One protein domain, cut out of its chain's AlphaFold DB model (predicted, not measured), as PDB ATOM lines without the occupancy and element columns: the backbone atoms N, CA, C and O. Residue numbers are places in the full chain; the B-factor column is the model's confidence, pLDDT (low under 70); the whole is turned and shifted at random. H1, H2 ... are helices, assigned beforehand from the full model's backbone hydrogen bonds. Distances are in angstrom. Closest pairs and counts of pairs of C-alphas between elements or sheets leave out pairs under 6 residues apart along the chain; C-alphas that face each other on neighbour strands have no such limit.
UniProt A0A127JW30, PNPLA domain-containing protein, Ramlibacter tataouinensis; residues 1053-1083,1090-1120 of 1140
ATOM      1  N   GLY A1053     215.133  91.662 140.590       91.75
ATOM      2  CA  GLY A1053     214.950  92.847 141.427       91.75
ATOM      3  C   GLY A1053     213.626  93.584 141.198       91.75
ATOM      4  O   GLY A1053     213.414  94.648 141.786       91.75
ATOM      5  N   LEU A1054     212.723  93.052 140.363       93.62
ATOM      6  CA  LEU A1054     211.464  93.711 140.008       93.62
ATOM      7  C   LEU A1054     210.568  93.904 141.231       93.62
ATOM      8  O   LEU A1054     210.030  94.996 141.423       93.62
ATOM      9  N   GLN A1055     210.419  92.882 142.073       93.69
ATOM     10  CA  GLN A1055     209.597  92.951 143.274       93.69
ATOM     11  C   GLN A1055     210.136  93.986 144.262       93.69
ATOM     12  O   GLN A1055     209.359  94.781 144.789       93.69
ATOM     13  N   GLN A1056     211.454  94.026 144.476       91.56
ATOM     14  CA  GLN A1056     212.080  95.012 145.358       91.56
ATOM     15  C   GLN A1056     211.856  96.439 144.841       91.56
ATOM     16  O   GLN A1056     211.443  97.311 145.602       91.56
ATOM     17  N   ALA A1057     212.063  96.670 143.541       92.38
ATOM     18  CA  ALA A1057     211.843  97.976 142.924       92.38
ATOM     19  C   ALA A1057     210.366  98.410 142.981       92.38
ATOM     20  O   ALA A1057     210.070  99.573 143.244       92.38
ATOM     21  N   ALA A1058     209.431  97.481 142.773       94.00
ATOM     22  CA  ALA A1058     207.996  97.754 142.821       94.00
ATOM     23  C   ALA A1058     207.468  98.022 144.244       94.00
ATOM     24  O   ALA A1058     206.432  98.678 144.401       94.00
ATOM     25  N   GLN A1059     208.158  97.514 145.269       93.38
ATOM     26  CA  GLN A1059     207.833  97.704 146.687       93.38
ATOM     27  C   GLN A1059     208.561  98.890 147.330       93.38
ATOM     28  O   GLN A1059     208.308  99.173 148.498       93.38
ATOM     29  N   LEU A1060     209.430  99.586 146.587       92.56
ATOM     30  CA  LEU A1060     210.166 100.740 147.089       92.56
ATOM     31  C   LEU A1060     209.197 101.808 147.623       92.56
ATOM     32  O   LEU A1060     208.283 102.245 146.923       92.56
ATOM     33  N   ASP A1061     209.416 102.228 148.863       90.44
ATOM     34  CA  ASP A1061     208.632 103.241 149.577       90.44
ATOM     35  C   ASP A1061     209.446 104.504 149.906       90.44
ATOM     36  O   ASP A1061     208.930 105.472 150.467       90.44
ATOM     37  N   HIS A1062     210.720 104.528 149.509       83.06
ATOM     38  CA  HIS A1062     211.603 105.676 149.640       83.06
ATOM     39  C   HIS A1062     211.576 106.521 148.361       83.06
ATOM     40  O   HIS A1062     211.830 106.017 147.268       83.06
ATOM     41  N   HIS A1063     211.248 107.811 148.486       86.56
ATOM     42  CA  HIS A1063     211.086 108.765 147.371       86.56
ATOM     43  C   HIS A1063     210.023 108.402 146.315       86.56
ATOM     44  O   HIS A1063     209.897 109.089 145.301       86.56
ATOM     45  N   THR A1064     209.225 107.361 146.550       90.50
ATOM     46  CA  THR A1064     208.087 106.964 145.718       90.50
ATOM     47  C   THR A1064     207.070 106.194 146.561       90.50
ATOM     48  O   THR A1064     207.323 105.863 147.714       90.50
ATOM     49  N   VAL A1065     205.893 105.930 146.000       89.06
ATOM     50  CA  VAL A1065     204.871 105.078 146.621       89.06
ATOM     51  C   VAL A1065     204.966 103.679 145.996       89.06
ATOM     52  O   VAL A1065     205.082 103.603 144.773       89.06
ATOM     53  N   PRO A1066     204.848 102.578 146.757       95.06
ATOM     54  CA  PRO A1066     204.830 101.231 146.187       95.06
ATOM     55  C   PRO A1066     203.791 101.078 145.068       95.06
ATOM     56  O   PRO A1066     202.658 101.556 145.199       95.06
ATOM     57  N   LEU A1067     204.131 100.372 143.985       94.19
ATOM     58  CA  LEU A1067     203.280 100.278 142.787       94.19
ATOM     59  C   LEU A1067     201.892  99.701 143.085       94.19
ATOM     60  O   LEU A1067     200.903 100.207 142.568       94.19
ATOM     61  N   ALA A1068     201.789  98.711 143.977       93.44
ATOM     62  CA  ALA A1068     200.498  98.156 144.396       93.44
ATOM     63  C   ALA A1068     199.593  99.212 145.067       93.44
ATOM     64  O   ALA A1068     198.379  99.229 144.869       93.44
ATOM     65  N   ILE A1069     200.184 100.139 145.831       93.00
ATOM     66  CA  ILE A1069     199.447 101.244 146.456       93.00
ATOM     67  C   ILE A1069     199.067 102.288 145.400       93.00
ATOM     68  O   ILE A1069     197.945 102.791 145.437       93.00
ATOM     69  N   GLN A1070     199.955 102.595 144.447       91.38
ATOM     70  CA  GLN A1070     199.636 103.499 143.333       91.38
ATOM     71  C   GLN A1070     198.471 102.962 142.487       91.38
ATOM     72  O   GLN A1070     197.511 103.690 142.243       91.38
ATOM     73  N   ILE A1071     198.501 101.672 142.132       93.06
ATOM     74  CA  ILE A1071     197.425 100.982 141.409       93.06
ATOM     75  C   ILE A1071     196.123 101.039 142.215       93.06
ATOM     76  O   ILE A1071     195.092 101.435 141.682       93.06
ATOM     77  N   LYS A1072     196.147 100.752 143.521       92.00
ATOM     78  CA  LYS A1072     194.939 100.831 144.360       92.00
ATOM     79  C   LYS A1072     194.358 102.249 144.453       92.00
ATOM     80  O   LYS A1072     193.143 102.405 144.487       92.00
ATOM     81  N   ARG A1073     195.206 103.283 144.501       90.81
ATOM     82  CA  ARG A1073     194.776 104.696 144.537       90.81
ATOM     83  C   ARG A1073     194.236 105.189 143.193       90.81
ATOM     84  O   ARG A1073     193.506 106.180 143.177       90.81
ATOM     85  N   SER A1074     194.567 104.498 142.102       88.25
ATOM     86  CA  SER A1074     194.244 104.927 140.740       88.25
ATOM     87  C   SER A1074     192.747 104.916 140.400       88.25
ATOM     88  O   SER A1074     192.345 105.521 139.417       88.25
ATOM     89  N   THR A1075     191.904 104.280 141.223       86.88
ATOM     90  CA  THR A1075     190.435 104.321 141.089       86.88
ATOM     91  C   THR A1075     189.830 105.633 141.591       86.88
ATOM     92  O   THR A1075     188.773 106.041 141.122       86.88
ATOM     93  N   GLY A1076     190.493 106.303 142.541       82.81
ATOM     94  CA  GLY A1076     190.051 107.588 143.094       82.81
ATOM     95  C   GLY A1076     190.769 108.799 142.497       82.81
ATOM     96  O   GLY A1076     190.242 109.906 142.548       82.81
ATOM     97  N   HIS A1077     191.967 108.606 141.943       83.50
ATOM     98  CA  HIS A1077     192.777 109.661 141.332       83.50
ATOM     99  C   HIS A1077     193.449 109.123 140.075       83.50
ATOM    100  O   HIS A1077     193.957 108.009 140.091       83.50
ATOM    101  N   ALA A1078     193.516 109.915 139.008       82.19
ATOM    102  CA  ALA A1078     194.214 109.503 137.798       82.19
ATOM    103  C   ALA A1078     195.689 109.143 138.090       82.19
ATOM    104  O   ALA A1078     196.373 109.900 138.791       82.19
ATOM    105  N   PRO A1079     196.202 108.019 137.557       81.75
ATOM    106  CA  PRO A1079     197.573 107.583 137.813       81.75
ATOM    107  C   PRO A1079     198.616 108.499 137.153       81.75
ATOM    108  O   PRO A1079     199.757 108.558 137.609       81.75
ATOM    109  N   LEU A1080     198.236 109.232 136.101       84.06
ATOM    110  CA  LEU A1080     199.097 110.173 135.386       84.06
ATOM    111  C   LEU A1080     198.519 111.591 135.428       84.06
ATOM    112  O   LEU A1080     197.306 111.797 135.411       84.06
ATOM    113  N   ARG A1081     199.406 112.591 135.436       79.31
ATOM    114  CA  ARG A1081     199.015 114.004 135.337       79.31
ATOM    115  C   ARG A1081     198.483 114.296 133.929       79.31
ATOM    116  O   ARG A1081     199.174 114.026 132.951       79.31
ATOM    117  N   GLY A1082     197.292 114.886 133.828       63.94
ATOM    118  CA  GLY A1082     196.699 115.330 132.561       63.94
ATOM    119  C   GLY A1082     196.876 116.829 132.310       63.94
ATOM    120  O   GLY A1082     196.841 117.628 133.244       63.94
ATOM    121  N   ALA A1083     197.050 117.217 131.041       54.34
ATOM    122  CA  ALA A1083     197.286 118.607 130.628       54.34
ATOM    123  C   ALA A1083     196.058 119.324 130.016       54.34
ATOM    124  O   ALA A1083     196.139 120.518 129.739       54.34
ATOM    125  N   PRO A1090     192.682 108.608 128.059       68.38
ATOM    126  CA  PRO A1090     192.272 107.489 128.913       68.38
ATOM    127  C   PRO A1090     193.271 107.195 130.045       68.38
ATOM    128  O   PRO A1090     192.893 106.836 131.152       68.38
ATOM    129  N   SER A1091     194.566 107.418 129.800       68.56
ATOM    130  CA  SER A1091     195.638 107.242 130.788       68.56
ATOM    131  C   SER A1091     195.677 108.313 131.893       68.56
ATOM    132  O   SER A1091     196.399 108.166 132.878       68.56
ATOM    133  N   THR A1092     194.918 109.395 131.721       77.12
ATOM    134  CA  THR A1092     194.786 110.530 132.648       77.12
ATOM    135  C   THR A1092     193.431 110.548 133.356       77.12
ATOM    136  O   THR A1092     193.110 111.517 134.040       77.12
ATOM    137  N   GLU A1093     192.650 109.478 133.212       83.12
ATOM    138  CA  GLU A1093     191.416 109.237 133.957       83.12
ATOM    139  C   GLU A1093     191.661 108.208 135.077       83.12
ATOM    140  O   GLU A1093     192.607 107.415 134.997       83.12
ATOM    141  N   PRO A1094     190.854 108.215 136.154       86.94
ATOM    142  CA  PRO A1094     190.875 107.139 137.135       86.94
ATOM    143  C   PRO A1094     190.540 105.789 136.488       86.94
ATOM    144  O   PRO A1094     189.668 105.701 135.626       86.94
ATOM    145  N   LEU A1095     191.215 104.727 136.924       88.00
ATOM    146  CA  LEU A1095     190.979 103.379 136.408       88.00
ATOM    147  C   LEU A1095     189.627 102.832 136.880       88.00
ATOM    148  O   LEU A1095     189.229 103.043 138.030       88.00
ATOM    149  N   CYS A1096     188.953 102.041 136.037       89.56
ATOM    150  CA  CYS A1096     187.830 101.227 136.507       89.56
ATOM    151  C   CYS A1096     188.319 100.161 137.502       89.56
ATOM    152  O   CYS A1096     189.478  99.740 137.470       89.56
ATOM    153  N   GLY A1097     187.413  99.652 138.344       88.88
ATOM    154  CA  GLY A1097     187.731  98.539 139.250       88.88
ATOM    155  C   GLY A1097     188.282  97.308 138.514       88.88
ATOM    156  O   GLY A1097     189.205  96.667 139.006       88.88
ATOM    157  N   CYS A1098     187.788  97.044 137.299       90.00
ATOM    158  CA  CYS A1098     188.303  96.016 136.392       90.00
ATOM    159  C   CYS A1098     189.792  96.196 136.056       90.00
ATOM    160  O   CYS A1098     190.605  95.325 136.343       90.00
ATOM    161  N   GLN A1099     190.152  97.354 135.508       89.50
ATOM    162  CA  GLN A1099     191.514  97.705 135.099       89.50
ATOM    163  C   GLN A1099     192.473  97.713 136.289       89.50
ATOM    164  O   GLN A1099     193.606  97.246 136.191       89.50
ATOM    165  N   GLN A1100     192.023  98.231 137.436       92.25
ATOM    166  CA  GLN A1100     192.813  98.208 138.661       92.25
ATOM    167  C   GLN A1100     193.123  96.771 139.094       92.25
ATOM    168  O   GLN A1100     194.267  96.481 139.460       92.25
ATOM    169  N   GLN A1101     192.124  95.885 139.066       91.00
ATOM    170  CA  GLN A1101     192.297  94.481 139.425       91.00
ATOM    171  C   GLN A1101     193.222  93.764 138.433       91.00
ATOM    172  O   GLN A1101     194.163  93.103 138.862       91.00
ATOM    173  N   GLU A1102     193.044  93.982 137.129       94.12
ATOM    174  CA  GLU A1102     193.918  93.433 136.086       94.12
ATOM    175  C   GLU A1102     195.386  93.835 136.289       94.12
ATOM    176  O   GLU A1102     196.274  92.983 136.274       94.12
ATOM    177  N   LEU A1103     195.668  95.119 136.542       93.75
ATOM    178  CA  LEU A1103     197.034  95.581 136.812       93.75
ATOM    179  C   LEU A1103     197.613  94.961 138.089       93.75
ATOM    180  O   LEU A1103     198.805  94.648 138.138       93.75
ATOM    181  N   GLN A1104     196.782  94.760 139.113       93.12
ATOM    182  CA  GLN A1104     197.194  94.111 140.354       93.12
ATOM    183  C   GLN A1104     197.521  92.623 140.137       93.12
ATOM    184  O   GLN A1104     198.509  92.120 140.686       93.12
ATOM    185  N   ASP A1105     196.738  91.932 139.312       94.06
ATOM    186  CA  ASP A1105     196.961  90.534 138.950       94.06
ATOM    187  C   ASP A1105     198.217  90.377 138.087       94.06
ATOM    188  O   ASP A1105     199.040  89.496 138.351       94.06
ATOM    189  N   LEU A1106     198.440  91.284 137.129       96.31
ATOM    190  CA  LEU A1106     199.652  91.318 136.307       96.31
ATOM    191  C   LEU A1106     200.907  91.593 137.145       96.31
ATOM    192  O   LEU A1106     201.911  90.897 136.985       96.31
ATOM    193  N   LEU A1107     200.854  92.548 138.080       95.12
ATOM    194  CA  LEU A1107     201.957  92.810 139.009       95.12
ATOM    195  C   LEU A1107     202.269  91.568 139.861       95.12
ATOM    196  O   LEU A1107     203.429  91.195 140.032       95.12
ATOM    197  N   THR A1108     201.231  90.875 140.333       93.19
ATOM    198  CA  THR A1108     201.372  89.628 141.098       93.19
ATOM    199  C   THR A1108     201.965  88.501 140.246       93.19
ATOM    200  O   THR A1108     202.810  87.740 140.724       93.19
ATOM    201  N   ALA A1109     201.567  88.391 138.979       95.50
ATOM    202  CA  ALA A1109     202.124  87.423 138.040       95.50
ATOM    203  C   ALA A1109     203.615  87.683 137.773       95.50
ATOM    204  O   ALA A1109     204.397  86.733 137.744       95.50
ATOM    205  N   LEU A1110     204.030  88.951 137.662       94.38
ATOM    206  CA  LEU A1110     205.441  89.325 137.523       94.38
ATOM    207  C   LEU A1110     206.266  88.943 138.761       94.38
ATOM    208  O   LEU A1110     207.357  88.399 138.605       94.38
ATOM    209  N   TYR A1111     205.735  89.120 139.976       93.62
ATOM    210  CA  TYR A1111     206.406  88.648 141.198       93.62
ATOM    211  C   TYR A1111     206.542  87.121 141.231       93.62
ATOM    212  O   TYR A1111     207.587  86.582 141.596       93.62
ATOM    213  N   ARG A1112     205.493  86.393 140.821       94.50
ATOM    214  CA  ARG A1112     205.544  84.924 140.712       94.50
ATOM    215  C   ARG A1112     206.586  84.478 139.691       94.50
ATOM    216  O   ARG A1112     207.285  83.500 139.944       94.50
ATOM    217  N   LEU A1113     206.699  85.193 138.573       93.50
ATOM    218  CA  LEU A1113     207.689  84.931 137.536       93.50
ATOM    219  C   LEU A1113     209.116  85.134 138.061       93.50
ATOM    220  O   LEU A1113     209.939  84.235 137.912       93.50
ATOM    221  N   GLU A1114     209.399  86.264 138.714       92.56
ATOM    222  CA  GLU A1114     210.700  86.526 139.343       92.56
ATOM    223  C   GLU A1114     211.055  85.436 140.363       92.56
ATOM    224  O   GLU A1114     212.132  84.844 140.291       92.56
ATOM    225  N   ARG A1115     210.118  85.084 141.255       91.25
ATOM    226  CA  ARG A1115     210.319  84.010 142.237       91.25
ATOM    227  C   ARG A1115     210.572  82.658 141.572       91.25
ATOM    228  O   ARG A1115     211.436  81.916 142.028       91.25
ATOM    229  N   ALA A1116     209.848  82.328 140.503       92.88
ATOM    230  CA  ALA A1116     210.067  81.092 139.757       92.88
ATOM    231  C   ALA A1116     211.481  81.041 139.157       92.88
ATOM    232  O   ALA A1116     212.145  80.010 139.263       92.88
ATOM    233  N   PHE A1117     211.976  82.158 138.611       89.81
ATOM    234  CA  PHE A1117     213.362  82.263 138.156       89.81
ATOM    235  C   PHE A1117     214.367  82.165 139.309       89.81
ATOM    236  O   PHE A1117     215.388  81.508 139.140       89.81
ATOM    237  N   ALA A1118     214.096  82.751 140.476       85.19
ATOM    238  CA  ALA A1118     214.981  82.653 141.639       85.19
ATOM    239  C   ALA A1118     215.079  81.219 142.198       85.19
ATOM    240  O   ALA A1118     216.155  80.788 142.601       85.19
ATOM    241  N   MET A1119     213.974  80.464 142.195       85.75
ATOM    242  CA  MET A1119     213.955  79.062 142.643       85.75
ATOM    243  C   MET A1119     214.575  78.102 141.618       85.75
ATOM    244  O   MET A1119     215.160  77.087 141.994       85.75
ATOM    245  N   ALA A1120     214.446  78.399 140.323       77.75
ATOM    246  CA  ALA A1120     215.136  77.670 139.269       77.75
ATOM    247  C   ALA A1120     216.621  78.077 139.273       77.75
ATOM    248  O   ALA A1120     216.962  79.142 138.756       77.75
TER     249      ALA A1120
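AT A GLANCE: This is residues 1053 to 1083 and 1090 to 1120 of the 1140 residues of the protein "PNPLA domain-containing protein" of Ramlibacter tataouinensis (UniProt A0A127JW30). One long helix, H3, makes the length of the domain, and two short helices, H1 and H2, pack on it one after the other along one side, H2 near where H3 begins and H1 farther along. The link between H1 and H2, residues 1059 to 1066, loops away from H3, and the unnamed residues on both sides of a cut gather near the end where H3 begins. The printed part has 62 residues with three named helices, in the order H1, H2, H3, and no named strand; the class is all helix. The whole is loose, with a radius of gyration of the C-alphas of 13.2 A, and elongated, spanning 44 by 28 by 16 A.

IN THESE COORDINATES: Find C-alpha 1097 at (187.731, 98.539, 139.250); from there H3, residues 1097 to 1119, runs 32.8 A to C-alpha 1119 at (213.955, 79.062, 142.643). Go back to Leu 1067, with its C-alpha at (203.280, 100.278, 142.787), and you find H2, residues 1067 to 1073, 9.7 A from first to last C-alpha. Near the beginning of the printed part, C-alpha 1054 at (211.464, 93.711, 140.008) begins H1, residues 1054 to 1058, which measures 6.0 A.

HOW THE PARTS SIT: Start from H3 and look at its residues 1100 to 1107, with which alone it touches H2. The closest C-alphas of the two are those of Ile 1071 and Gln 1100, 6.0 A apart. H2 and H3 run opposite ways at a shallow tilt of 13 degrees. Move on along H3 to residues 1110 to 1114, with which alone it touches H1; the closest C-alphas here are those of Gln 1055 and Tyr 1111, 5.7 A apart. H1 and H2 are close but not clearly touching, with their closest C-alphas, those of Ala 1058 and Leu 1067, 5.3 A apart. On the backbone atoms of H1, H2 and H3 you find every O i to N i+4 pair within hydrogen-bond range.

THE WHOLE: The two C-alphas farthest apart are those of Ala 1083 and Ala 1120, at 45.5 A, while those of Gly 1053 and Ala 1120, the first and last printed, are 15.3 A apart. Look for the cut after Ala 1083: residues 1084 to 1089 are not printed, and C-alphas 1083 and 1090 are 12.3 A apart across it. The link from H1 to H2, of 8 residues, is short, and the link from H2 to H3 is the one across the cut. The mean pLDDT of the printed part is 88.3; in the B-factor column you find residues 1082 to 1083 and 1090 to 1091 under 70, where this predicted model's confidence is low.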